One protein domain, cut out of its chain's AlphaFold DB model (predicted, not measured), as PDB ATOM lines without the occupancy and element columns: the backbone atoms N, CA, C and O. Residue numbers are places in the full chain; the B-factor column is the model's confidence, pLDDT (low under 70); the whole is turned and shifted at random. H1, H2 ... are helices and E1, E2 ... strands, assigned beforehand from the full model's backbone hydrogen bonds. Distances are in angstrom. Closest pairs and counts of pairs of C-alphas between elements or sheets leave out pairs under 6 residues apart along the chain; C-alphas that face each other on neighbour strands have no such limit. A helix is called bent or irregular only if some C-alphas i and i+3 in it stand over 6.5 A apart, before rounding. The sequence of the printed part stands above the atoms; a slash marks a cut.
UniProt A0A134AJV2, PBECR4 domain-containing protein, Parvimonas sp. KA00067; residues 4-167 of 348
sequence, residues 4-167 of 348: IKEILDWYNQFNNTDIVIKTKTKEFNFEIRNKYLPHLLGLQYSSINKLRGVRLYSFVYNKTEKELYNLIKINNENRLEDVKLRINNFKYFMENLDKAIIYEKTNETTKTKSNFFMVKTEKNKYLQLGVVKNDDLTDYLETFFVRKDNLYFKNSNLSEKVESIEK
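What this domain is: This is residues 4 to 167 of the 348 residues of the protein "PBECR4 domain-containing protein" of Parvimonas sp. KA00067 (UniProt A0A134AJV2). What does the model look like at first sight? A strongly twisted wall of four strands, E3 to E6, has the long helix arm H5b crossing one face, while H1, the short helices H2, H3 and H4 and the arm H5a gather toward the side of its edge strand E6. A small second sheet, of E2, E1 and E7, runs along one side, with E2 near the beginning of E6. What is it made of? The 164 printed residues hold five named helices and seven named strands, a mixed class, in the order H1 E1 E2 H2 H3 H4 H5 E3 E4 E5 E6 E7; the sheets, in the orders E3 E4 E5 E6 and E2 E1 E7, are antiparallel. How large is it? It is compact, with a radius of gyration of the C-alphas of 15.5 A and spans of 44 by 32 by 30 A.

Where its parts are: Where do the first elements lie? H1, residues 4 to 12, begins with C-alpha 4 at (105.447, -18.143, 49.220). E1, residues 17 to 22, is 16.2 A long and E2, residues 27 to 32, 15.8 A; H2 is residues 34 to 40, H3 43 to 46 and H4 53 to 61. What is special about the helix H5, residues 65 to 95? By its hydrogen bonds it was assigned as one helix, but it is bent, with C-alphas 75 and 78 9.2 A apart: arm H5a is residues 65 to 75, 15.2 A, and arm H5b 78 to 95, 28.0 A. H5b is irregular, with C-alphas 88 and 91 7.6 A apart and a kink of 35 degrees near residue 89; H2 is only just irregular, with C-alphas 35 and 38 7.0 A apart. Where are the later strands? E3 is residues 101 to 104, E4 116 to 122, 19.0 A, E5 125 to 132, 22.1 A, and E6 140 to 147, 20.9 A. E7, residues 164 to 167, ends with C-alpha 167 at (111.142, -39.058, 61.257).

How they stand to each other: What do H1 and the small sheet meet? H1 touches H2 at a steep tilt of 46 degrees, the closest C-alphas, of Asn 12 and Asn 34, being 6.2 A apart. In the hairpin E1 and E2, N 19 and O 30 are 2.9 A apart, within hydrogen-bond range; between E1 and E7, N 20 and O 166 are 2.8 A apart. How do the other helices stand? H2 touches H4, about perpendicular at 81 degrees, with C-alphas 35 and 53 closest at 4.5 A, and H3 touches H5a, with C-alphas 46 and 72 closest at 4.2 A. Every O i to N i+4 pair is within hydrogen-bond range in H1, H4 and H5a, against 11 of 14 in H5b and 1 of 3 in H2, where 3 of 4 O i to N i+3 pairs are; H3 is too short for an i+4 pair. How is the large sheet built? E3, E4, E5 and E6 form a meander, each strand the antiparallel neighbour of the one before, with N 101 and O 119 2.9 A apart, N 118 and O 129 2.9 A, and N 128 and O 145 2.9 A. H5b is on one face, making two layers, sheet and helix, at a height of 6.5 A over the sheet; it runs across the strands, at 70 degrees to E6 on the local plane.

The domain as a whole: How far does it reach? The two C-alphas farthest apart, of Lys 24 and Ile 74, are 45.2 A apart. Which links are long, and is there a cut? The links E3 to E4, 11 residues, and E6 to E7, 16 residues, are long; in the latter, residues 160 to 161 pair antiparallel with residues 101 to 102 of E3. The printed part has no cut. Where is confidence low? The mean pLDDT of the printed part is 93.9, and residue 136 alone is under 70.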
ATOM      1  N   ILE A   4     106.376 -17.675  48.180       95.94
ATOM      2  CA  ILE A   4     105.447 -18.143  49.220       95.94
ATOM      3  C   ILE A   4     104.820 -19.476  48.805       95.94
ATOM      4  O   ILE A   4     104.858 -20.429  49.579       95.94
ATOM      5  N   LYS A   5     104.270 -19.558  47.588       92.62
ATOM      6  CA  LYS A   5     103.611 -20.773  47.098       92.62
ATOM      7  C   LYS A   5     104.593 -21.937  46.960       92.62
ATOM      8  O   LYS A   5     104.285 -23.027  47.425       92.62
ATOM      9  N   GLU A   6     105.793 -21.672  46.446       93.50
ATOM     10  CA  GLU A   6     106.885 -22.652  46.371       93.50
ATOM     11  C   GLU A   6     107.231 -23.241  47.748       93.50
ATOM     12  O   GLU A   6     107.404 -24.449  47.871       93.50
ATOM     13  N   ILE A   7     107.290 -22.417  48.801       96.12
ATOM     14  CA  ILE A   7     107.563 -22.893  50.167       96.12
ATOM     15  C   ILE A   7     106.378 -23.680  50.734       96.12
ATOM     16  O   ILE A   7     106.601 -24.692  51.393       96.12
ATOM     17  N   LEU A   8     105.135 -23.241  50.502       95.06
ATOM     18  CA  LEU A   8     103.944 -23.980  50.945       95.06
ATOM     19  C   LEU A   8     103.888 -25.374  50.305       95.06
ATOM     20  O   LEU A   8     103.643 -26.351  51.009       95.06
ATOM     21  N   ASP A   9     104.144 -25.462  48.998       91.81
ATOM     22  CA  ASP A   9     104.110 -26.720  48.250       91.81
ATOM     23  C   ASP A   9     105.280 -27.632  48.652       91.81
ATOM     24  O   ASP A   9     105.071 -28.815  48.917       91.81
ATOM     25  N   TRP A  10     106.488 -27.075  48.811       93.88
ATOM     26  CA  TRP A  10     107.651 -27.796  49.343       93.88
ATOM     27  C   TRP A  10     107.403 -28.339  50.756       93.88
ATOM     28  O   TRP A  10     107.720 -29.486  51.033       93.88
ATOM     29  N   TYR A  11     106.818 -27.556  51.663       95.06
ATOM     30  CA  TYR A  11     106.588 -28.006  53.039       95.06
ATOM     31  C   TYR A  11     105.459 -29.041  53.146       95.06
ATOM     32  O   TYR A  11     105.467 -29.874  54.051       95.06
ATOM     33  N   ASN A  12     104.503 -29.016  52.209       93.56
ATOM     34  CA  ASN A  12     103.362 -29.929  52.185       93.56
ATOM     35  C   ASN A  12     103.775 -31.406  52.114       93.56
ATOM     36  O   ASN A  12     103.064 -32.250  52.658       93.56
ATOM     37  N   GLN A  13     104.926 -31.720  51.511       89.31
ATOM     38  CA  GLN A  13     105.444 -33.091  51.440       89.31
ATOM     39  C   GLN A  13     105.774 -33.692  52.821       89.31
ATOM     40  O   GLN A  13     105.844 -34.907  52.957       89.31
ATOM     41  N   PHE A  14     105.960 -32.850  53.843       92.44
ATOM     42  CA  PHE A  14     106.285 -33.262  55.213       92.44
ATOM     43  C   PHE A  14     105.069 -33.218  56.150       92.44
ATOM     44  O   PHE A  14     105.193 -33.461  57.349       92.44
ATOM     45  N   ASN A  15     103.886 -32.860  55.649       93.38
ATOM     46  CA  ASN A  15     102.702 -32.696  56.484       93.38
ATOM     47  C   ASN A  15     102.282 -34.020  57.149       93.38
ATOM     48  O   ASN A  15     102.221 -35.051  56.490       93.38
ATOM     49  N   ASN A  16     101.911 -33.958  58.431       92.31
ATOM     50  CA  ASN A  16     101.583 -35.106  59.287       92.31
ATOM     51  C   ASN A  16     102.772 -36.057  59.509       92.31
ATOM     52  O   ASN A  16     102.590 -37.270  59.558       92.31
ATOM     53  N   THR A  17     103.985 -35.508  59.599       91.19
ATOM     54  CA  THR A  17     105.188 -36.278  59.933       91.19
ATOM     55  C   THR A  17     105.637 -35.927  61.343       91.19
ATOM     56  O   THR A  17     105.904 -34.757  61.626       91.19
ATOM     57  N   ASP A  18     105.753 -36.934  62.204       94.25
ATOM     58  CA  ASP A  18     106.392 -36.793  63.511       94.25
ATOM     59  C   ASP A  18     107.903 -36.832  63.341       94.25
ATOM     60  O   ASP A  18     108.440 -37.748  62.708       94.25
ATOM     61  N   ILE A  19     108.590 -35.838  63.898       95.12
ATOM     62  CA  ILE A  19     110.045 -35.767  63.853       95.12
ATOM     63  C   ILE A  19     110.651 -35.566  65.234       95.12
ATOM     64  O   ILE A  19     110.075 -34.908  66.105       95.12
ATOM     65  N   VAL A  20     111.855 -36.107  65.389       95.50
ATOM     66  CA  VAL A  20     112.703 -35.917  66.560       95.50
ATOM     67  C   VAL A  20     113.984 -35.229  66.143       95.50
ATOM     68  O   VAL A  20     114.653 -35.651  65.200       95.50
ATOM     69  N   ILE A  21     114.352 -34.185  66.875       96.25
ATOM     70  CA  ILE A  21     115.662 -33.547  66.770       96.25
ATOM     71  C   ILE A  21     116.430 -33.835  68.048       96.25
ATOM     72  O   ILE A  21     115.971 -33.503  69.141       96.25
ATOM     73  N   LYS A  22     117.608 -34.441  67.900       94.31
ATOM     74  CA  LYS A  22     118.475 -34.827  69.015       94.31
ATOM     75  C   LYS A  22     119.750 -34.006  69.019       94.31
ATOM     76  O   LYS A  22     120.310 -33.661  67.977       94.31
ATOM     77  N   THR A  23     120.195 -33.726  70.225       93.50
ATOM     78  CA  THR A  23     121.491 -33.146  70.566       93.50
ATOM     79  C   THR A  23     122.131 -34.024  71.633       93.50
ATOM     80  O   THR A  23     121.520 -34.999  72.075       93.50
ATOM     81  N   LYS A  24     123.322 -33.645  72.096       90.44
ATOM     82  CA  LYS A  24     124.045 -34.388  73.126       90.44
ATOM     83  C   LYS A  24     123.212 -34.613  74.394       90.44
ATOM     84  O   LYS A  24     123.309 -35.682  74.992       90.44
ATOM     85  N   THR A  25     122.436 -33.619  74.835       93.81
ATOM     86  CA  THR A  25     121.670 -33.710  76.094       93.81
ATOM     87  C   THR A  25     120.177 -33.418  75.962       93.81
ATOM     88  O   THR A  25     119.436 -33.628  76.925       93.81
ATOM     89  N   LYS A  26     119.707 -32.940  74.803       94.25
ATOM     90  CA  LYS A  26     118.295 -32.592  74.570       94.25
ATOM     91  C   LYS A  26     117.685 -33.355  73.403       94.25
ATOM     92  O   LYS A  26     118.333 -33.606  72.389       94.25
ATOM     93  N   GLU A  27     116.388 -33.606  73.534       94.69
ATOM     94  CA  GLU A  27     115.526 -34.175  72.506       94.69
ATOM     95  C   GLU A  27     114.282 -33.295  72.333       94.69
ATOM     96  O   GLU A  27     113.676 -32.873  73.323       94.69
ATOM     97  N   PHE A  28     113.906 -33.022  71.084       95.06
ATOM     98  CA  PHE A  28     112.743 -32.216  70.713       95.06
ATOM     99  C   PHE A  28     111.826 -33.020  69.802       95.06
ATOM    100  O   PHE A  28     112.255 -33.427  68.724       95.06
ATOM    101  N   ASN A  29     110.575 -33.200  70.215       94.25
ATOM    102  CA  ASN A  29     109.605 -34.063  69.542       94.25
ATOM    103  C   ASN A  29     108.443 -33.224  69.025       94.25
ATOM    104  O   ASN A  29     107.681 -32.692  69.831       94.25
ATOM    105  N   PHE A  30     108.285 -33.098  67.706       92.69
ATOM    106  CA  PHE A  30     107.194 -32.301  67.149       92.69
ATOM    107  C   PHE A  30     106.571 -32.883  65.887       92.69
ATOM    108  O   PHE A  30     107.236 -33.491  65.052       92.69
ATOM    109  N   GLU A  31     105.272 -32.627  65.734       93.25
ATOM    110  CA  GLU A  31     104.519 -32.999  64.544       93.25
ATOM    111  C   GLU A  31     104.523 -31.858  63.517       93.25
ATOM    112  O   GLU A  31     104.068 -30.731  63.772       93.25
ATOM    113  N   ILE A  32     104.982 -32.155  62.306       94.25
ATOM    114  CA  ILE A  32     104.952 -31.217  61.189       94.25
ATOM    115  C   ILE A  32     103.518 -31.097  60.672       94.25
ATOM    116  O   ILE A  32     102.942 -32.036  60.129       94.25
ATOM    117  N   ARG A  33     102.936 -29.897  60.775       94.94
ATOM    118  CA  ARG A  33     101.625 -29.580  60.188       94.94
ATOM    119  C   ARG A  33     101.675 -28.290  59.379       94.94
ATOM    120  O   ARG A  33     102.071 -27.237  59.885       94.94
ATOM    121  N   ASN A  34     101.130 -28.329  58.167       95.38
ATOM    122  CA  ASN A  34     101.034 -27.179  57.261       95.38
ATOM    123  C   ASN A  34     100.349 -25.965  57.891       95.38
ATOM    124  O   ASN A  34     100.713 -24.822  57.624       95.38
ATOM    125  N   LYS A  35      99.377 -26.206  58.777       94.81
ATOM    126  CA  LYS A  35      98.603 -25.153  59.445       94.81
ATOM    127  C   LYS A  35      99.464 -24.181  60.269       94.81
ATOM    128  O   LYS A  35      99.004 -23.079  60.560       94.81
ATOM    129  N   TYR A  36     100.685 -24.567  60.646       94.31
ATOM    130  CA  TYR A  36     101.602 -23.725  61.421       94.31
ATOM    131  C   TYR A  36     102.590 -22.938  60.553       94.31
ATOM    132  O   TYR A  36     103.024 -21.858  60.958       94.31
ATOM    133  N   LEU A  37     102.891 -23.411  59.339       97.25
ATOM    134  CA  LEU A  37     103.877 -22.793  58.449       97.25
ATOM    135  C   LEU A  37     103.615 -21.302  58.170       97.25
ATOM    136  O   LEU A  37     104.553 -20.514  58.304       97.25
ATOM    137  N   PRO A  38     102.380 -20.850  57.863       97.25
ATOM    138  CA  PRO A  38     102.126 -19.428  57.655       97.25
ATOM    139  C   PRO A  38     102.560 -18.554  58.836       97.25
ATOM    140  O   PRO A  38     103.028 -17.438  58.629       97.25
ATOM    141  N   HIS A  39     102.445 -19.062  60.068       96.00
ATOM    142  CA  HIS A  39     102.868 -18.332  61.260       96.00
ATOM    143  C   HIS A  39     104.397 -18.228  61.363       96.00
ATOM    144  O   HIS A  39     104.932 -17.170  61.707       96.00
ATOM    145  N   LEU A  40     105.110 -19.305  61.015       97.38
ATOM    146  CA  LEU A  40     106.575 -19.320  60.952       97.38
ATOM    147  C   LEU A  40     107.087 -18.310  59.915       97.38
ATOM    148  O   LEU A  40     107.999 -17.534  60.202       97.38
ATOM    149  N   LEU A  41     106.420 -18.233  58.759       97.62
ATOM    150  CA  LEU A  41     106.726 -17.276  57.691       97.62
ATOM    151  C   LEU A  41     106.326 -15.826  58.018       97.62
ATOM    152  O   LEU A  41     106.715 -14.912  57.298       97.62
ATOM    153  N   GLY A  42     105.584 -15.583  59.104       96.44
ATOM    154  CA  GLY A  42     105.107 -14.249  59.474       96.44
ATOM    155  C   GLY A  42     103.855 -13.793  58.709       96.44
ATOM    156  O   GLY A  42     103.480 -12.624  58.764       96.44
ATOM    157  N   LEU A  43     103.171 -14.692  58.002       97.25
ATOM    158  CA  LEU A  43     102.019 -14.355  57.162       97.25
ATOM    159  C   LEU A  43     100.760 -14.013  57.967       97.25
ATOM    160  O   LEU A  43      99.821 -13.457  57.404       97.25
ATOM    161  N   GLN A  44     100.742 -14.235  59.284       95.81
ATOM    162  CA  GLN A  44      99.695 -13.717  60.172       95.81
ATOM    163  C   GLN A  44      99.561 -12.189  60.102       95.81
ATOM    164  O   GLN A  44      98.474 -11.671  60.327       95.81
ATOM    165  N   TYR A  45     100.628 -11.470  59.732       96.62
ATOM    166  CA  TYR A  45     100.602 -10.014  59.570       96.62
ATOM    167  C   TYR A  45      99.828  -9.541  58.327       96.62
ATOM    168  O   TYR A  45      99.587  -8.345  58.173       96.62
ATOM    169  N   SER A  46      99.402 -10.453  57.448       95.62
ATOM    170  CA  SER A  46      98.545 -10.134  56.297       95.62
ATOM    171  C   SER A  46      97.071  -9.931  56.672       95.62
ATOM    172  O   SER A  46      96.272  -9.538  55.826       95.62
ATOM    173  N   SER A  47      96.688 -10.154  57.931       92.56
ATOM    174  CA  SER A  47      95.325  -9.941  58.416       92.56
ATOM    175  C   SER A  47      95.307  -9.015  59.629       92.56
ATOM    176  O   SER A  47      96.178  -9.092  60.491       92.56
ATOM    177  N   ILE A  48      94.283  -8.161  59.711       87.19
ATOM    178  CA  ILE A  48      93.967  -7.377  60.917       87.19
ATOM    179  C   ILE A  48      93.455  -8.309  62.027       87.19
ATOM    180  O   ILE A  48      93.723  -8.112  63.212       87.19
ATOM    181  N   ASN A  49      92.746  -9.371  61.639       89.44
ATOM    182  CA  ASN A  49      92.255 -10.379  62.564       89.44
ATOM    183  C   ASN A  49      93.383 -11.345  62.941       89.44
ATOM    184  O   ASN A  49      94.206 -11.720  62.108       89.44
ATOM    185  N   LYS A  50      93.385 -11.823  64.192       86.88
ATOM    186  CA  LYS A  50      94.354 -12.816  64.692       86.88
ATOM    187  C   LYS A  50      94.075 -14.217  64.123       86.88
ATOM    188  O   LYS A  50      93.723 -15.138  64.860       86.88
ATOM    189  N   LEU A  51      94.217 -14.381  62.809       93.06
ATOM    190  CA  LEU A  51      94.101 -15.671  62.137       93.06
ATOM    191  C   LEU A  51      95.256 -16.588  62.558       93.06
ATOM    192  O   LEU A  51      96.409 -16.166  62.648       93.06
ATOM    193  N   ARG A  52      94.942 -17.860  62.814       91.75
ATOM    194  CA  ARG A  52      95.900 -18.902  63.211       91.75
ATOM    195  C   ARG A  52      95.505 -20.247  62.614       91.75
ATOM    196  O   ARG A  52      94.352 -20.433  62.213       91.75
ATOM    197  N   GLY A  53      96.449 -21.185  62.596       92.75
ATOM    198  CA  GLY A  53      96.201 -22.564  62.185       92.75
ATOM    199  C   GLY A  53      95.576 -22.651  60.791       92.75
ATOM    200  O   GLY A  53      95.955 -21.923  59.875       92.75
ATOM    201  N   VAL A  54      94.566 -23.513  60.653       94.75
ATOM    202  CA  VAL A  54      93.901 -23.795  59.369       94.75
ATOM    203  C   VAL A  54      93.293 -22.536  58.751       94.75
ATOM    204  O   VAL A  54      93.424 -22.329  57.552       94.75
ATOM    205  N   ARG A  55      92.705 -21.641  59.559       96.19
ATOM    206  CA  ARG A  55      92.104 -20.395  59.049       96.19
ATOM    207  C   ARG A  55      93.142 -19.487  58.389       96.19
ATOM    208  O   ARG A  55      92.875 -18.925  57.332       96.19
ATOM    209  N   LEU A  56      94.322 -19.358  59.000       96.62
ATOM    210  CA  LEU A  56      95.421 -18.591  58.411       96.62
ATOM    211  C   LEU A  56      95.965 -19.285  57.160       96.62
ATOM    212  O   LEU A  56      96.196 -18.623  56.153       96.62
ATOM    213  N   TYR A  57      96.132 -20.607  57.209       96.44
ATOM    214  CA  TYR A  57      96.593 -21.388  56.065       96.44
ATOM    215  C   TYR A  57      95.679 -21.223  54.847       96.44
ATOM    216  O   TYR A  57      96.153 -20.826  53.787       96.44
ATOM    217  N   SER A  58      94.367 -21.419  55.003       95.00
ATOM    218  CA  SER A  58      93.393 -21.240  53.919       95.00
ATOM    219  C   SER A  58      93.344 -19.800  53.400       95.00
ATOM    220  O   SER A  58      93.227 -19.590  52.196       95.00
ATOM    221  N   PHE A  59      93.463 -18.802  54.284       95.44
ATOM    222  CA  PHE A  59      93.515 -17.394  53.880       95.44
ATOM    223  C   PHE A  59      94.720 -17.092  52.985       95.44
ATOM    224  O   PHE A  59      94.584 -16.394  51.983       95.44
ATOM    225  N   VAL A  60      95.890 -17.622  53.349       95.75
ATOM    226  CA  VAL A  60      97.146 -17.417  52.622       95.75
ATOM    227  C   VAL A  60      97.168 -18.194  51.309       95.75
ATOM    228  O   VAL A  60      97.566 -17.642  50.289       95.75
ATOM    229  N   TYR A  61      96.734 -19.456  51.321       91.50
ATOM    230  CA  TYR A  61      96.819 -20.358  50.168       91.50
ATOM    231  C   TYR A  61      96.042 -19.847  48.945       91.50
ATOM    232  O   TYR A  61      96.448 -20.079  47.810       91.50
ATOM    233  N   ASN A  62      94.954 -19.108  49.175       90.31
ATOM    234  CA  ASN A  62      94.089 -18.555  48.131       90.31
ATOM    235  C   ASN A  62      94.514 -17.154  47.652       90.31
ATOM    236  O   ASN A  62      93.707 -16.444  47.055       90.31
ATOM    237  N   LYS A  63      95.741 -16.713  47.957       94.25
ATOM    238  CA  LYS A  63      96.248 -15.384  47.596       94.25
ATOM    239  C   LYS A  63      97.578 -15.465  46.874       94.25
ATOM    240  O   LYS A  63      98.412 -16.331  47.132       94.25
ATOM    241  N   THR A  64      97.794 -14.508  45.986       94.56
ATOM    242  CA  THR A  64      99.090 -14.293  45.353       94.56
ATOM    243  C   THR A  64     100.074 -13.659  46.335       94.56
ATOM    244  O   THR A  64      99.697 -12.949  47.272       94.56
ATOM    245  N   GLU A  65     101.370 -13.856  46.091       95.00
ATOM    246  CA  GLU A  65     102.427 -13.226  46.887       95.00
ATOM    247  C   GLU A  65     102.307 -11.691  46.912       95.00
ATOM    248  O   GLU A  65     102.442 -11.071  47.968       95.00
ATOM    249  N   LYS A  66     101.968 -11.075  45.770       96.00
ATOM    250  CA  LYS A  66     101.758  -9.624  45.665       96.00
ATOM    251  C   LYS A  66     100.610  -9.153  46.560       96.00
ATOM    252  O   LYS A  66     100.756  -8.150  47.254       96.00
ATOM    253  N   GLU A  67      99.487  -9.869  46.568       96.69
ATOM    254  CA  GLU A  67      98.357  -9.545  47.444       96.69
ATOM    255  C   GLU A  67      98.733  -9.677  48.919       96.69
ATOM    256  O   GLU A  67      98.406  -8.794  49.707       96.69
ATOM    257  N   LEU A  68      99.457 -10.734  49.297       97.44
ATOM    258  CA  LEU A  68      99.893 -10.940  50.679       97.44
ATOM    259  C   LEU A  68     100.832  -9.830  51.154       97.44
ATOM    260  O   LEU A  68     100.624  -9.288  52.241       97.44
ATOM    261  N   TYR A  69     101.822  -9.436  50.349       97.56
ATOM    262  CA  TYR A  69     102.701  -8.316  50.692       97.56
ATOM    263  C   TYR A  69     101.958  -6.985  50.764       97.56
ATOM    264  O   TYR A  69     102.219  -6.206  51.680       97.56
ATOM    265  N   ASN A  70     101.007  -6.734  49.861       97.56
ATOM    266  CA  ASN A  70     100.169  -5.539  49.932       97.56
ATOM    267  C   ASN A  70      99.332  -5.517  51.218       97.56
ATOM    268  O   ASN A  70      99.283  -4.498  51.899       97.56
ATOM    269  N   LEU A  71      98.729  -6.647  51.591       97.56
ATOM    270  CA  LEU A  71      97.961  -6.769  52.827       97.56
ATOM    271  C   LEU A  71      98.827  -6.574  54.074       97.56
ATOM    272  O   LEU A  71      98.398  -5.908  55.010       97.56
ATOM    273  N   ILE A  72     100.051  -7.111  54.092       97.56
ATOM    274  CA  ILE A  72     100.999  -6.863  55.188       97.56
ATOM    275  C   ILE A  72     101.371  -5.384  55.233       97.56
ATOM    276  O   ILE A  72     101.376  -4.807  56.312       97.56
ATOM    277  N   LYS A  73     101.635  -4.751  54.084       97.00
ATOM    278  CA  LYS A  73     101.953  -3.320  54.024       97.00
ATOM    279  C   LYS A  73     100.823  -2.465  54.604       97.00
ATOM    280  O   LYS A  73     101.100  -1.555  55.368       97.00
ATOM    281  N   ILE A  74      99.572  -2.779  54.271       96.88
ATOM    282  CA  ILE A  74      98.394  -2.045  54.755       96.88
ATOM    283  C   ILE A  74      98.154  -2.293  56.251       96.88
ATOM    284  O   ILE A  74      97.901  -1.354  56.997       96.88
ATOM    285  N   ASN A  75      98.234  -3.548  56.699       95.31
ATOM    286  CA  ASN A  75      97.809  -3.930  58.049       95.31
ATOM    287  C   ASN A  75      98.929  -3.819  59.098       95.31
ATOM    288  O   ASN A  75      98.649  -3.622  60.276       95.31
ATOM    289  N   ASN A  76     100.188  -4.018  58.694       94.19
ATOM    290  CA  ASN A  76     101.363  -4.148  59.562       94.19
ATOM    291  C   ASN A  76     102.649  -3.730  58.809       94.19
ATOM    292  O   ASN A  76     103.567  -4.539  58.646       94.19
ATOM    293  N   GLU A  77     102.724  -2.483  58.325       93.50
ATOM    294  CA  GLU A  77     103.817  -2.003  57.454       93.50
ATOM    295  C   GLU A  77     105.220  -2.317  57.996       93.50
ATOM    296  O   GLU A  77     106.077  -2.837  57.279       93.50
ATOM    297  N   ASN A  78     105.430  -2.100  59.297       95.44
ATOM    298  CA  ASN A  78     106.700  -2.341  59.983       95.44
ATOM    299  C   ASN A  78     107.131  -3.822  60.029       95.44
ATOM    300  O   ASN A  78     108.248  -4.117  60.450       95.44
ATOM    301  N   ARG A  79     106.269  -4.760  59.620       95.62
ATOM    302  CA  ARG A  79     106.567  -6.198  59.545       95.62
ATOM    303  C   ARG A  79     106.912  -6.675  58.145       95.62
ATOM    304  O   ARG A  79     107.376  -7.805  58.016       95.62
ATOM    305  N   LEU A  80     106.713  -5.863  57.109       97.12
ATOM    306  CA  LEU A  80     106.875  -6.307  55.724       97.12
ATOM    307  C   LEU A  80     108.282  -6.853  55.446       97.12
ATOM    308  O   LEU A  80     108.420  -7.946  54.896       97.12
ATOM    309  N   GLU A  81     109.320  -6.131  55.866       96.75
ATOM    310  CA  GLU A  81     110.708  -6.556  55.646       96.75
ATOM    311  C   GLU A  81     111.081  -7.785  56.487       96.75
ATOM    312  O   GLU A  81     111.709  -8.711  55.972       96.75
ATOM    313  N   ASP A  82     110.609  -7.870  57.736       95.44
ATOM    314  CA  ASP A  82     110.771  -9.068  58.571       95.44
ATOM    315  C   ASP A  82     110.143 -10.302  57.904       95.44
ATOM    316  O   ASP A  82     110.737 -11.380  57.895       95.44
ATOM    317  N   VAL A  83     108.941 -10.156  57.334       97.56
ATOM    318  CA  VAL A  83     108.231 -11.240  56.641       97.56
ATOM    319  C   VAL A  83     108.983 -11.670  55.385       97.56
ATOM    320  O   VAL A  83     109.227 -12.863  55.200       97.56
ATOM    321  N   LYS A  84     109.428 -10.720  54.553       97.25
ATOM    322  CA  LYS A  84     110.255 -11.029  53.376       97.25
ATOM    323  C   LYS A  84     111.531 -11.767  53.767       97.25
ATOM    324  O   LYS A  84     111.912 -12.723  53.094       97.25
ATOM    325  N   LEU A  85     112.195 -11.362  54.851       96.19
ATOM    326  CA  LEU A  85     113.388 -12.051  55.345       96.19
ATOM    327  C   LEU A  85     113.079 -13.488  55.772       96.19
ATOM    328  O   LEU A  85     113.822 -14.391  55.391       96.19
ATOM    329  N   ARG A  86     111.982 -13.722  56.502       97.38
ATOM    330  CA  ARG A  86     111.552 -15.079  56.883       97.38
ATOM    331  C   ARG A  86     111.302 -15.943  55.652       97.38
ATOM    332  O   ARG A  86     111.941 -16.980  55.517       97.38
ATOM    333  N   ILE A  87     110.460 -15.485  54.723       97.62
ATOM    334  CA  ILE A  87     110.160 -16.186  53.461       97.62
ATOM    335  C   ILE A  87     111.448 -16.486  52.696       97.62
ATOM    336  O   ILE A  87     111.632 -17.582  52.174       97.62
ATOM    337  N   ASN A  88     112.384 -15.538  52.664       96.06
ATOM    338  CA  ASN A  88     113.600 -15.715  51.895       96.06
ATOM    339  C   ASN A  88     114.582 -16.739  52.462       96.06
ATOM    340  O   ASN A  88     115.366 -17.271  51.676       96.06
ATOM    341  N   ASN A  89     114.533 -17.014  53.768       96.75
ATOM    342  CA  ASN A  89     115.522 -17.842  54.456       96.75
ATOM    343  C   ASN A  89     114.941 -19.108  55.104       96.75
ATOM    344  O   ASN A  89     115.718 -19.967  55.501       96.75
ATOM    345  N   PHE A  90     113.615 -19.241  55.225       97.94
ATOM    346  CA  PHE A  90     112.995 -20.348  55.960       97.94
ATOM    347  C   PHE A  90     113.332 -21.714  55.358       97.94
ATOM    348  O   PHE A  90     113.850 -22.568  56.066       97.94
ATOM    349  N   LYS A  91     113.102 -21.901  54.050       96.44
ATOM    350  CA  LYS A  91     113.412 -23.166  53.366       96.44
ATOM    351  C   LYS A  91     114.890 -23.540  53.531       96.44
ATOM    352  O   LYS A  91     115.183 -24.598  54.069       96.44
ATOM    353  N   TYR A  92     115.792 -22.612  53.209       94.88
ATOM    354  CA  TYR A  92     117.235 -22.799  53.386       94.88
ATOM    355  C   TYR A  92     117.618 -23.198  54.820       94.88
ATOM    356  O   TYR A  92     118.449 -24.083  55.017       94.88
ATOM    357  N   PHE A  93     117.024 -22.545  55.825       97.75
ATOM    358  CA  PHE A  93     117.271 -22.872  57.226       97.75
ATOM    359  C   PHE A  93     116.837 -24.301  57.554       97.75
ATOM    360  O   PHE A  93     117.620 -25.043  58.132       97.75
ATOM    361  N   MET A  94     115.620 -24.687  57.165       97.12
ATOM    362  CA  MET A  94     115.094 -26.027  57.424       97.12
ATOM    363  C   MET A  94     115.925 -27.108  56.716       97.12
ATOM    364  O   MET A  94     116.263 -28.108  57.338       97.12
ATOM    365  N   GLU A  95     116.327 -26.882  55.459       92.94
ATOM    366  CA  GLU A  95     117.211 -27.777  54.687       92.94
ATOM    367  C   GLU A  95     118.604 -27.946  55.321       92.94
ATOM    368  O   GLU A  95     119.283 -28.932  55.062       92.94
ATOM    369  N   ASN A  96     119.025 -27.007  56.175       93.75
ATOM    370  CA  ASN A  96     120.306 -27.030  56.891       93.75
ATOM    371  C   ASN A  96     120.118 -27.098  58.417       93.75
ATOM    372  O   ASN A  96     120.978 -26.632  59.174       93.75
ATOM    373  N   LEU A  97     118.978 -27.616  58.879       95.62
ATOM    374  CA  LEU A  97     118.638 -27.671  60.300       95.62
ATOM    375  C   LEU A  97     119.585 -28.589  61.086       95.62
ATOM    376  O   LEU A  97     119.875 -28.327  62.248       95.62
ATOM    377  N   ASP A  98     120.130 -29.611  60.433       89.94
ATOM    378  CA  ASP A  98     121.164 -30.512  60.952       89.94
ATOM    379  C   ASP A  98     122.481 -29.793  61.296       89.94
ATOM    380  O   ASP A  98     123.273 -30.280  62.096       89.94
ATOM    381  N   LYS A  99     122.709 -28.607  60.724       92.50
ATOM    382  CA  LYS A  99     123.877 -27.756  60.995       92.50
ATOM    383  C   LYS A  99     123.594 -26.687  62.056       92.50
ATOM    384  O   LYS A  99     124.449 -25.831  62.298       92.50
ATOM    385  N   ALA A 100     122.400 -26.673  62.650       96.69
ATOM    386  CA  ALA A 100     122.030 -25.690  63.659       96.69
ATOM    387  C   ALA A 100     122.688 -25.978  65.020       96.69
ATOM    388  O   ALA A 100     123.031 -27.114  65.356       96.69
ATOM    389  N   ILE A 101     122.833 -24.919  65.815       97.44
ATOM    390  CA  ILE A 101     123.207 -24.977  67.228       97.44
ATOM    391  C   ILE A 101     121.975 -24.613  68.052       97.44
ATOM    392  O   ILE A 101     121.308 -23.616  67.772       97.44
ATOM    393  N   ILE A 102     121.672 -25.419  69.058       97.75
ATOM    394  CA  ILE A 102     120.581 -25.216  69.997       97.75
ATOM    395  C   ILE A 102     121.099 -24.449  71.204       97.75
ATOM    396  O   ILE A 102     122.075 -24.843  71.843       97.75
ATOM    397  N   TYR A 103     120.393 -23.368  71.512       97.62
ATOM    398  CA  TYR A 103     120.597 -22.551  72.694       97.62
ATOM    399  C   TYR A 103     119.326 -22.526  73.536       97.62
ATOM    400  O   TYR A 103     118.217 -22.631  73.000       97.62
ATOM    401  N   GLU A 104     119.471 -22.336  74.844       96.56
ATOM    402  CA  GLU A 104     118.339 -21.986  75.694       96.56
ATOM    403  C   GLU A 104     117.996 -20.501  75.513       96.56
ATOM    404  O   GLU A 104     118.849 -19.670  75.175       96.56
ATOM    405  N   LYS A 105     116.724 -20.152  75.700       95.62
ATOM    406  CA  LYS A 105     116.325 -18.750  75.787       95.62
ATOM    407  C   LYS A 105     116.922 -18.169  77.068       95.62
ATOM    408  O   LYS A 105     116.743 -18.724  78.143       95.62
ATOM    409  N   THR A 106     117.583 -17.022  76.953       95.75
ATOM    410  CA  THR A 106     118.172 -16.314  78.101       95.75
ATOM    411  C   THR A 106     117.500 -14.981  78.400       95.75
ATOM    412  O   THR A 106     117.653 -14.432  79.489       95.75
ATOM    413  N   ASN A 107     116.756 -14.424  77.442       91.56
ATOM    414  CA  ASN A 107     116.115 -13.127  77.606       91.56
ATOM    415  C   ASN A 107     114.622 -13.256  77.913       91.56
ATOM    416  O   ASN A 107     113.795 -13.299  77.003       91.56
ATOM    417  N   GLU A 108     114.270 -13.228  79.197       86.38
ATOM    418  CA  GLU A 108     112.878 -13.355  79.646       86.38
ATOM    419  C   GLU A 108     111.989 -12.138  79.379       86.38
ATOM    420  O   GLU A 108     110.766 -12.238  79.452       86.38
ATOM    421  N   THR A 109     112.560 -10.995  78.992       87.38
ATOM    422  CA  THR A 109     111.769  -9.786  78.696       87.38
ATOM    423  C   THR A 109     111.051  -9.854  77.345       87.38
ATOM    424  O   THR A 109     110.220  -9.000  77.021       87.38
ATOM    425  N   THR A 110     111.360 -10.858  76.519       88.25
ATOM    426  CA  THR A 110     110.759 -11.001  75.195       88.25
ATOM    427  C   THR A 110     109.389 -11.673  75.262       88.25
ATOM    428  O   THR A 110     109.116 -12.531  76.095       88.25
ATOM    429  N   LYS A 111     108.508 -11.328  74.314       89.31
ATOM    430  CA  LYS A 111     107.152 -11.903  74.218       89.31
ATOM    431  C   LYS A 111     107.115 -13.340  73.674       89.31
ATOM    432  O   LYS A 111     106.028 -13.876  73.472       89.31
ATOM    433  N   THR A 112     108.269 -13.924  73.354       90.19
ATOM    434  CA  THR A 112     108.370 -15.280  72.802       90.19
ATOM    435  C   THR A 112     108.227 -16.300  73.921       90.19
ATOM    436  O   THR A 112     108.891 -16.186  74.954       90.19
ATOM    437  N   LYS A 113     107.397 -17.313  73.687       92.50
ATOM    438  CA  LYS A 113     107.201 -18.453  74.587       92.50
ATOM    439  C   LYS A 113     108.297 -19.507  74.461       92.50
ATOM    440  O   LYS A 113     108.366 -20.386  75.304       92.50
ATOM    441  N   SER A 114     109.105 -19.432  73.403       94.62
ATOM    442  CA  SER A 114     110.191 -20.364  73.103       94.62
ATOM    443  C   SER A 114     111.086 -20.587  74.317       94.62
ATOM    444  O   SER A 114     111.599 -19.626  74.880       94.62
ATOM    445  N   ASN A 115     111.300 -21.846  74.682       95.25
ATOM    446  CA  ASN A 115     112.281 -22.244  75.691       95.25
ATOM    447  C   ASN A 115     113.676 -22.370  75.062       95.25
ATOM    448  O   ASN A 115     114.678 -22.124  75.724       95.25
ATOM    449  N   PHE A 116     113.731 -22.726  73.775       96.94
ATOM    450  CA  PHE A 116     114.967 -22.951  73.033       96.94
ATOM    451  C   PHE A 116     114.935 -22.258  71.674       96.94
ATOM    452  O   PHE A 116     113.870 -22.026  71.094       96.94
ATOM    453  N   PHE A 117     116.120 -21.969  71.145       97.81
ATOM    454  CA  PHE A 117     116.308 -21.499  69.778       97.81
ATOM    455  C   PHE A 117     117.291 -22.406  69.047       97.81
ATOM    456  O   PHE A 117     118.441 -22.547  69.458       97.81
ATOM    457  N   MET A 118     116.845 -22.977  67.930       97.88
ATOM    458  CA  MET A 118     117.719 -23.628  66.955       97.88
ATOM    459  C   MET A 118     118.255 -22.546  66.020       97.88
ATOM    460  O   MET A 118     117.479 -21.852  65.357       97.88
ATOM    461  N   VAL A 119     119.573 -22.362  65.995       97.94
ATOM    462  CA  VAL A 119     120.215 -21.219  65.348       97.94
ATOM    463  C   VAL A 119     121.243 -21.667  64.323       97.94
ATOM    464  O   VAL A 119     122.174 -22.408  64.633       97.94
ATOM    465  N   LYS A 120     121.128 -21.130  63.106       96.06
ATOM    466  CA  LYS A 120     122.178 -21.188  62.086       96.06
ATOM    467  C   LYS A 120     122.678 -19.777  61.804       96.06
ATOM    468  O   LYS A 120     121.893 -18.886  61.473       96.06
ATOM    469  N   THR A 121     123.989 -19.583  61.900       92.50
ATOM    470  CA  THR A 121     124.632 -18.323  61.515       92.50
ATOM    471  C   THR A 121     124.948 -18.343  60.021       92.50
ATOM    472  O   THR A 121     125.534 -19.297  59.516       92.50
ATOM    473  N   GLU A 122     124.544 -17.294  59.308       85.81
ATOM    474  CA  GLU A 122     124.759 -17.121  57.871       85.81
ATOM    475  C   GLU A 122     125.016 -15.637  57.571       85.81
ATOM    476  O   GLU A 122     124.172 -14.793  57.874       85.81
ATOM    477  N   LYS A 123     126.172 -15.292  56.985       82.38
ATOM    478  CA  LYS A 123     126.522 -13.908  56.583       82.38
ATOM    479  C   LYS A 123     126.250 -12.854  57.677       82.38
ATOM    480  O   LYS A 123     125.619 -11.828  57.417       82.38
ATOM    481  N   ASN A 124     126.695 -13.121  58.910       84.69
ATOM    482  CA  ASN A 124     126.476 -12.276  60.098       84.69
ATOM    483  C   ASN A 124     124.998 -12.069  60.485       84.69
ATOM    484  O   ASN A 124     124.643 -11.086  61.138       84.69
ATOM    485  N   LYS A 125     124.120 -12.985  60.074       93.81
ATOM    486  CA  LYS A 125     122.739 -13.074  60.538       93.81
ATOM    487  C   LYS A 125     122.527 -14.397  61.255       93.81
ATOM    488  O   LYS A 125     123.097 -15.418  60.889       93.81
ATOM    489  N   TYR A 126     121.651 -14.365  62.237       96.69
ATOM    490  CA  TYR A 126     121.153 -15.514  62.960       96.69
ATOM    491  C   TYR A 126     119.774 -15.863  62.398       96.69
ATOM    492  O   TYR A 126     118.834 -15.066  62.509       96.69
ATOM    493  N   LEU A 127     119.675 -17.036  61.779       97.75
ATOM    494  CA  LEU A 127     118.420 -17.693  61.429       97.75
ATOM    495  C   LEU A 127     117.997 -18.501  62.651       97.75
ATOM    496  O   LEU A 127     118.750 -19.372  63.075       97.75
ATOM    497  N   GLN A 128     116.862 -18.162  63.255       97.00
ATOM    498  CA  GLN A 128     116.496 -18.640  64.587       97.00
ATOM    499  C   GLN A 128     115.093 -19.231  64.553       97.00
ATOM    500  O   GLN A 128     114.125 -18.503  64.321       97.00
ATOM    501  N   LEU A 129     114.979 -20.528  64.800       97.81
ATOM    502  CA  LEU A 129     113.705 -21.213  64.972       97.81
ATOM    503  C   LEU A 129     113.438 -21.392  66.465       97.81
ATOM    504  O   LEU A 129     114.189 -22.075  67.159       97.81
ATOM    505  N   GLY A 130     112.393 -20.729  66.950       97.00
ATOM    506  CA  GLY A 130     111.959 -20.793  68.338       97.00
ATOM    507  C   GLY A 130     111.136 -22.049  68.606       97.00
ATOM    508  O   GLY A 130     110.187 -22.340  67.869       97.00
ATOM    509  N   VAL A 131     111.499 -22.773  69.663       96.06
ATOM    510  CA  VAL A 131     110.902 -24.052  70.057       96.06
ATOM    511  C   VAL A 131     110.361 -23.941  71.473       96.06
ATOM    512  O   VAL A 131     111.058 -23.486  72.383       96.06
ATOM    513  N   VAL A 132     109.113 -24.364  71.655       94.69
ATOM    514  CA  VAL A 132     108.485 -24.492  72.971       94.69
ATOM    515  C   VAL A 132     108.522 -25.956  73.376       94.69
ATOM    516  O   VAL A 132     107.980 -26.801  72.662       94.69
ATOM    517  N   LYS A 133     109.178 -26.216  74.507       91.12
ATOM    518  CA  LYS A 133     109.207 -27.505  75.190       91.12
ATOM    519  C   LYS A 133     107.929 -27.634  76.006       91.12
ATOM    520  O   LYS A 133     107.581 -26.705  76.735       91.12
ATOM    521  N   ASN A 134     107.221 -28.741  75.847       86.12
ATOM    522  CA  ASN A 134     105.976 -28.982  76.562       86.12
ATOM    523  C   ASN A 134     106.101 -30.318  77.294       86.12
ATOM    524  O   ASN A 134     106.190 -31.356  76.656       86.12
ATOM    525  N   ASP A 135     106.159 -30.296  78.625       73.69
ATOM    526  CA  ASP A 135     106.509 -31.496  79.400       73.69
ATOM    527  C   ASP A 135     105.434 -32.603  79.306       73.69
ATOM    528  O   ASP A 135     105.763 -33.784  79.381       73.69
ATOM    529  N   ASP A 136     104.176 -32.226  79.036       68.19
ATOM    530  CA  ASP A 136     103.019 -33.136  78.970       68.19
ATOM    531  C   ASP A 136     102.434 -33.316  77.552       68.19
ATOM    532  O   ASP A 136     101.435 -34.014  77.358       68.19
ATOM    533  N   LEU A 137     102.993 -32.642  76.543       73.62
ATOM    534  CA  LEU A 137     102.453 -32.595  75.181       73.62
ATOM    535  C   LEU A 137     103.581 -32.598  74.147       73.62
ATOM    536  O   LEU A 137     104.750 -32.437  74.457       73.62
ATOM    537  N   THR A 138     103.221 -32.727  72.875       82.69
ATOM    538  CA  THR A 138     104.162 -32.565  71.767       82.69
ATOM    539  C   THR A 138     104.773 -31.154  71.768       82.69
ATOM    540  O   THR A 138     104.043 -30.157  71.871       82.69
ATOM    541  N   ASP A 139     106.101 -31.065  71.626       93.44
ATOM    542  CA  ASP A 139     106.812 -29.793  71.461       93.44
ATOM    543  C   ASP A 139     106.305 -29.090  70.191       93.44
ATOM    544  O   ASP A 139     105.759 -29.714  69.273       93.44
ATOM    545  N   TYR A 140     106.464 -27.768  70.097       92.06
ATOM    546  CA  TYR A 140     106.033 -27.060  68.890       92.06
ATOM    547  C   TYR A 140     106.946 -25.911  68.479       92.06
ATOM    548  O   TYR A 140     107.559 -25.215  69.292       92.06
ATOM    549  N   LEU A 141     106.978 -25.682  67.165       94.19
ATOM    550  CA  LEU A 141     107.668 -24.558  66.546       94.19
ATOM    551  C   LEU A 141     106.826 -23.288  66.715       94.19
ATOM    552  O   LEU A 141     105.729 -23.174  66.163       94.19
ATOM    553  N   GLU A 142     107.323 -22.319  67.480       93.62
ATOM    554  CA  GLU A 142     106.582 -21.088  67.769       93.62
ATOM    555  C   GLU A 142     106.709 -20.073  66.625       93.62
ATOM    556  O   GLU A 142     105.723 -19.488  66.155       93.62
ATOM    557  N   THR A 143     107.945 -19.799  66.209       93.31
ATOM    558  CA  THR A 143     108.245 -18.708  65.283       93.31
ATOM    559  C   THR A 143     109.630 -18.856  64.663       93.31
ATOM    560  O   THR A 143     110.507 -19.499  65.229       93.31
ATOM    561  N   PHE A 144     109.838 -18.220  63.511       97.69
ATOM    562  CA  PHE A 144     111.134 -18.137  62.849       97.69
ATOM    563  C   PHE A 144     111.563 -16.675  62.702       97.69
ATOM    564  O   PHE A 144     110.775 -15.832  62.267       97.69
ATOM    565  N   PHE A 145     112.807 -16.362  63.053       96.12
ATOM    566  CA  PHE A 145     113.384 -15.025  62.950       96.12
ATOM    567  C   PHE A 145     114.658 -15.021  62.108       96.12
ATOM    568  O   PHE A 145     115.426 -15.977  62.099       96.12
ATOM    569  N   VAL A 146     114.917 -13.880  61.470       96.69
ATOM    570  CA  VAL A 146     116.198 -13.563  60.832       96.69
ATOM    571  C   VAL A 146     116.701 -12.269  61.459       96.69
ATOM    572  O   VAL A 146     116.080 -11.224  61.277       96.69
ATOM    573  N   ARG A 147     117.785 -12.324  62.236       94.69
ATOM    574  CA  ARG A 147     118.274 -11.172  63.021       94.69
ATOM    575  C   ARG A 147     119.769 -10.968  62.864       94.69
ATOM    576  O   ARG A 147     120.483 -11.895  62.516       94.69
ATOM    577  N   LYS A 148     120.247  -9.757  63.147       94.88
ATOM    578  CA  LYS A 148     121.689  -9.450  63.236       94.88
ATOM    579  C   LYS A 148     122.244  -9.623  64.653       94.88
ATOM    580  O   LYS A 148     123.452  -9.631  64.840       94.88
ATOM    581  N   ASP A 149     121.361  -9.747  65.638       93.50
ATOM    582  CA  ASP A 149     121.696  -9.918  67.046       93.50
ATOM    583  C   ASP A 149     121.309 -11.313  67.556       93.50
ATOM    584  O   ASP A 149     120.491 -12.023  66.962       93.50
ATOM    585  N   ASN A 150     121.902 -11.673  68.690       93.81
ATOM    586  CA  ASN A 150     121.637 -12.890  69.447       93.81
ATOM    587  C   ASN A 150     120.770 -12.612  70.687       93.81
ATOM    588  O   ASN A 150     120.896 -13.303  71.692       93.81
ATOM    589  N   LEU A 151     119.900 -11.592  70.638       94.25
ATOM    590  CA  LEU A 151     119.177 -11.068  71.806       94.25
ATOM    591  C   LEU A 151     118.450 -12.142  72.629       94.25
ATOM    592  O   LEU A 151     118.324 -11.986  73.839       94.25
ATOM    593  N   TYR A 152     117.954 -13.197  71.982       94.69
ATOM    594  CA  TYR A 152     117.163 -14.242  72.630       94.69
ATOM    595  C   TYR A 152     117.984 -15.291  73.387       94.69
ATOM    596  O   TYR A 152     117.440 -15.924  74.284       94.69
ATOM    597  N   PHE A 153     119.255 -15.479  73.029       95.12
ATOM    598  CA  PHE A 153     120.095 -16.585  73.512       95.12
ATOM    599  C   PHE A 153     121.515 -16.137  73.896       95.12
ATOM    600  O   PHE A 153     122.438 -16.941  74.041       95.12
ATOM    601  N   LYS A 154     121.729 -14.823  74.025       94.44
ATOM    602  CA  LYS A 154     123.014 -14.258  74.437       94.44
ATOM    603  C   LYS A 154     123.396 -14.828  75.805       94.44
ATOM    604  O   LYS A 154     122.579 -14.800  76.720       94.44
ATOM    605  N   ASN A 155     124.640 -15.289  75.937       93.31
ATOM    606  CA  ASN A 155     125.178 -15.916  77.151       93.31
ATOM    607  C   ASN A 155     124.440 -17.202  77.582       93.31
ATOM    608  O   ASN A 155     124.413 -17.512  78.766       93.31
ATOM    609  N   SER A 156     123.827 -17.927  76.641       95.00
ATOM    610  CA  SER A 156     123.265 -19.260  76.898       95.00
ATOM    611  C   SER A 156     124.347 -20.206  77.419       95.00
ATOM    612  O   SER A 156     125.432 -20.272  76.834       95.00
ATOM    613  N   ASN A 157     124.050 -20.944  78.492       94.00
ATOM    614  CA  ASN A 157     124.951 -21.975  79.013       94.00
ATOM    615  C   ASN A 157     124.863 -23.251  78.168       94.00
ATOM    616  O   ASN A 157     125.816 -24.024  78.098       94.00
ATOM    617  N   LEU A 158     123.729 -23.448  77.490       95.25
ATOM    618  CA  LEU A 158     123.543 -24.499  76.500       95.25
ATOM    619  C   LEU A 158     124.009 -24.031  75.113       95.25
ATOM    620  O   LEU A 158     123.564 -22.999  74.615       95.25
ATOM    621  N   SER A 159     124.883 -24.799  74.469       95.81
ATOM    622  CA  SER A 159     125.296 -24.587  73.079       95.81
ATOM    623  C   SER A 159     125.616 -25.943  72.463       95.81
ATOM    624  O   SER A 159     126.748 -26.426  72.530       95.81
ATOM    625  N   GLU A 160     124.592 -26.602  71.928       96.44
ATOM    626  CA  GLU A 160     124.709 -27.973  71.425       96.44
ATOM    627  C   GLU A 160     124.394 -28.049  69.939       96.44
ATOM    628  O   GLU A 160     123.414 -27.482  69.467       96.44
ATOM    629  N   LYS A 161     125.224 -28.759  69.177       94.56
ATOM    630  CA  LYS A 161     124.942 -29.019  67.763       94.56
ATOM    631  C   LYS A 161     123.802 -30.024  67.645       94.56
ATOM    632  O   LYS A 161     123.713 -30.947  68.453       94.56
ATOM    633  N   VAL A 162     122.982 -29.873  66.609       93.25
ATOM    634  CA  VAL A 162     122.076 -30.945  66.187       93.25
ATOM    635  C   VAL A 162     122.915 -32.161  65.785       93.25
ATOM    636  O   VAL A 162     123.825 -32.059  64.963       93.25
ATOM    637  N   GLU A 163     122.643 -33.307  66.405       86.69
ATOM    638  CA  GLU A 163     123.341 -34.570  66.134       86.69
ATOM    639  C   GLU A 163     122.567 -35.438  65.147       86.69
ATOM    640  O   GLU A 163     123.168 -36.098  64.298       86.69
ATOM    641  N   SER A 164     121.235 -35.413  65.224       86.88
ATOM    642  CA  SER A 164     120.376 -36.103  64.268       86.88
ATOM    643  C   SER A 164     118.995 -35.475  64.171       86.88
ATOM    644  O   SER A 164     118.457 -34.953  65.150       86.88
ATOM    645  N   ILE A 165     118.402 -35.615  62.989       93.88
ATOM    646  CA  ILE A 165     116.986 -35.378  62.730       93.88
ATOM    647  C   ILE A 165     116.419 -36.705  62.235       93.88
ATOM    648  O   ILE A 165     116.981 -37.326  61.334       93.88
ATOM    649  N   GLU A 166     115.338 -37.157  62.850       91.81
ATOM    650  CA  GLU A 166     114.717 -38.443  62.553       91.81
ATOM    651  C   GLU A 166     113.215 -38.240  62.337       91.81
ATOM    652  O   GLU A 166     112.616 -37.385  62.984       91.81
ATOM    653  N   LYS A 167     112.601 -39.010  61.437       92.44
ATOM    654  CA  LYS A 167     111.142 -39.058  61.257       92.44
ATOM    655  C   LYS A 167     110.601 -40.395  61.728       92.44
ATOM    656  O   LYS A 167     111.290 -41.408  61.601       92.44
TER     657      LYS A 167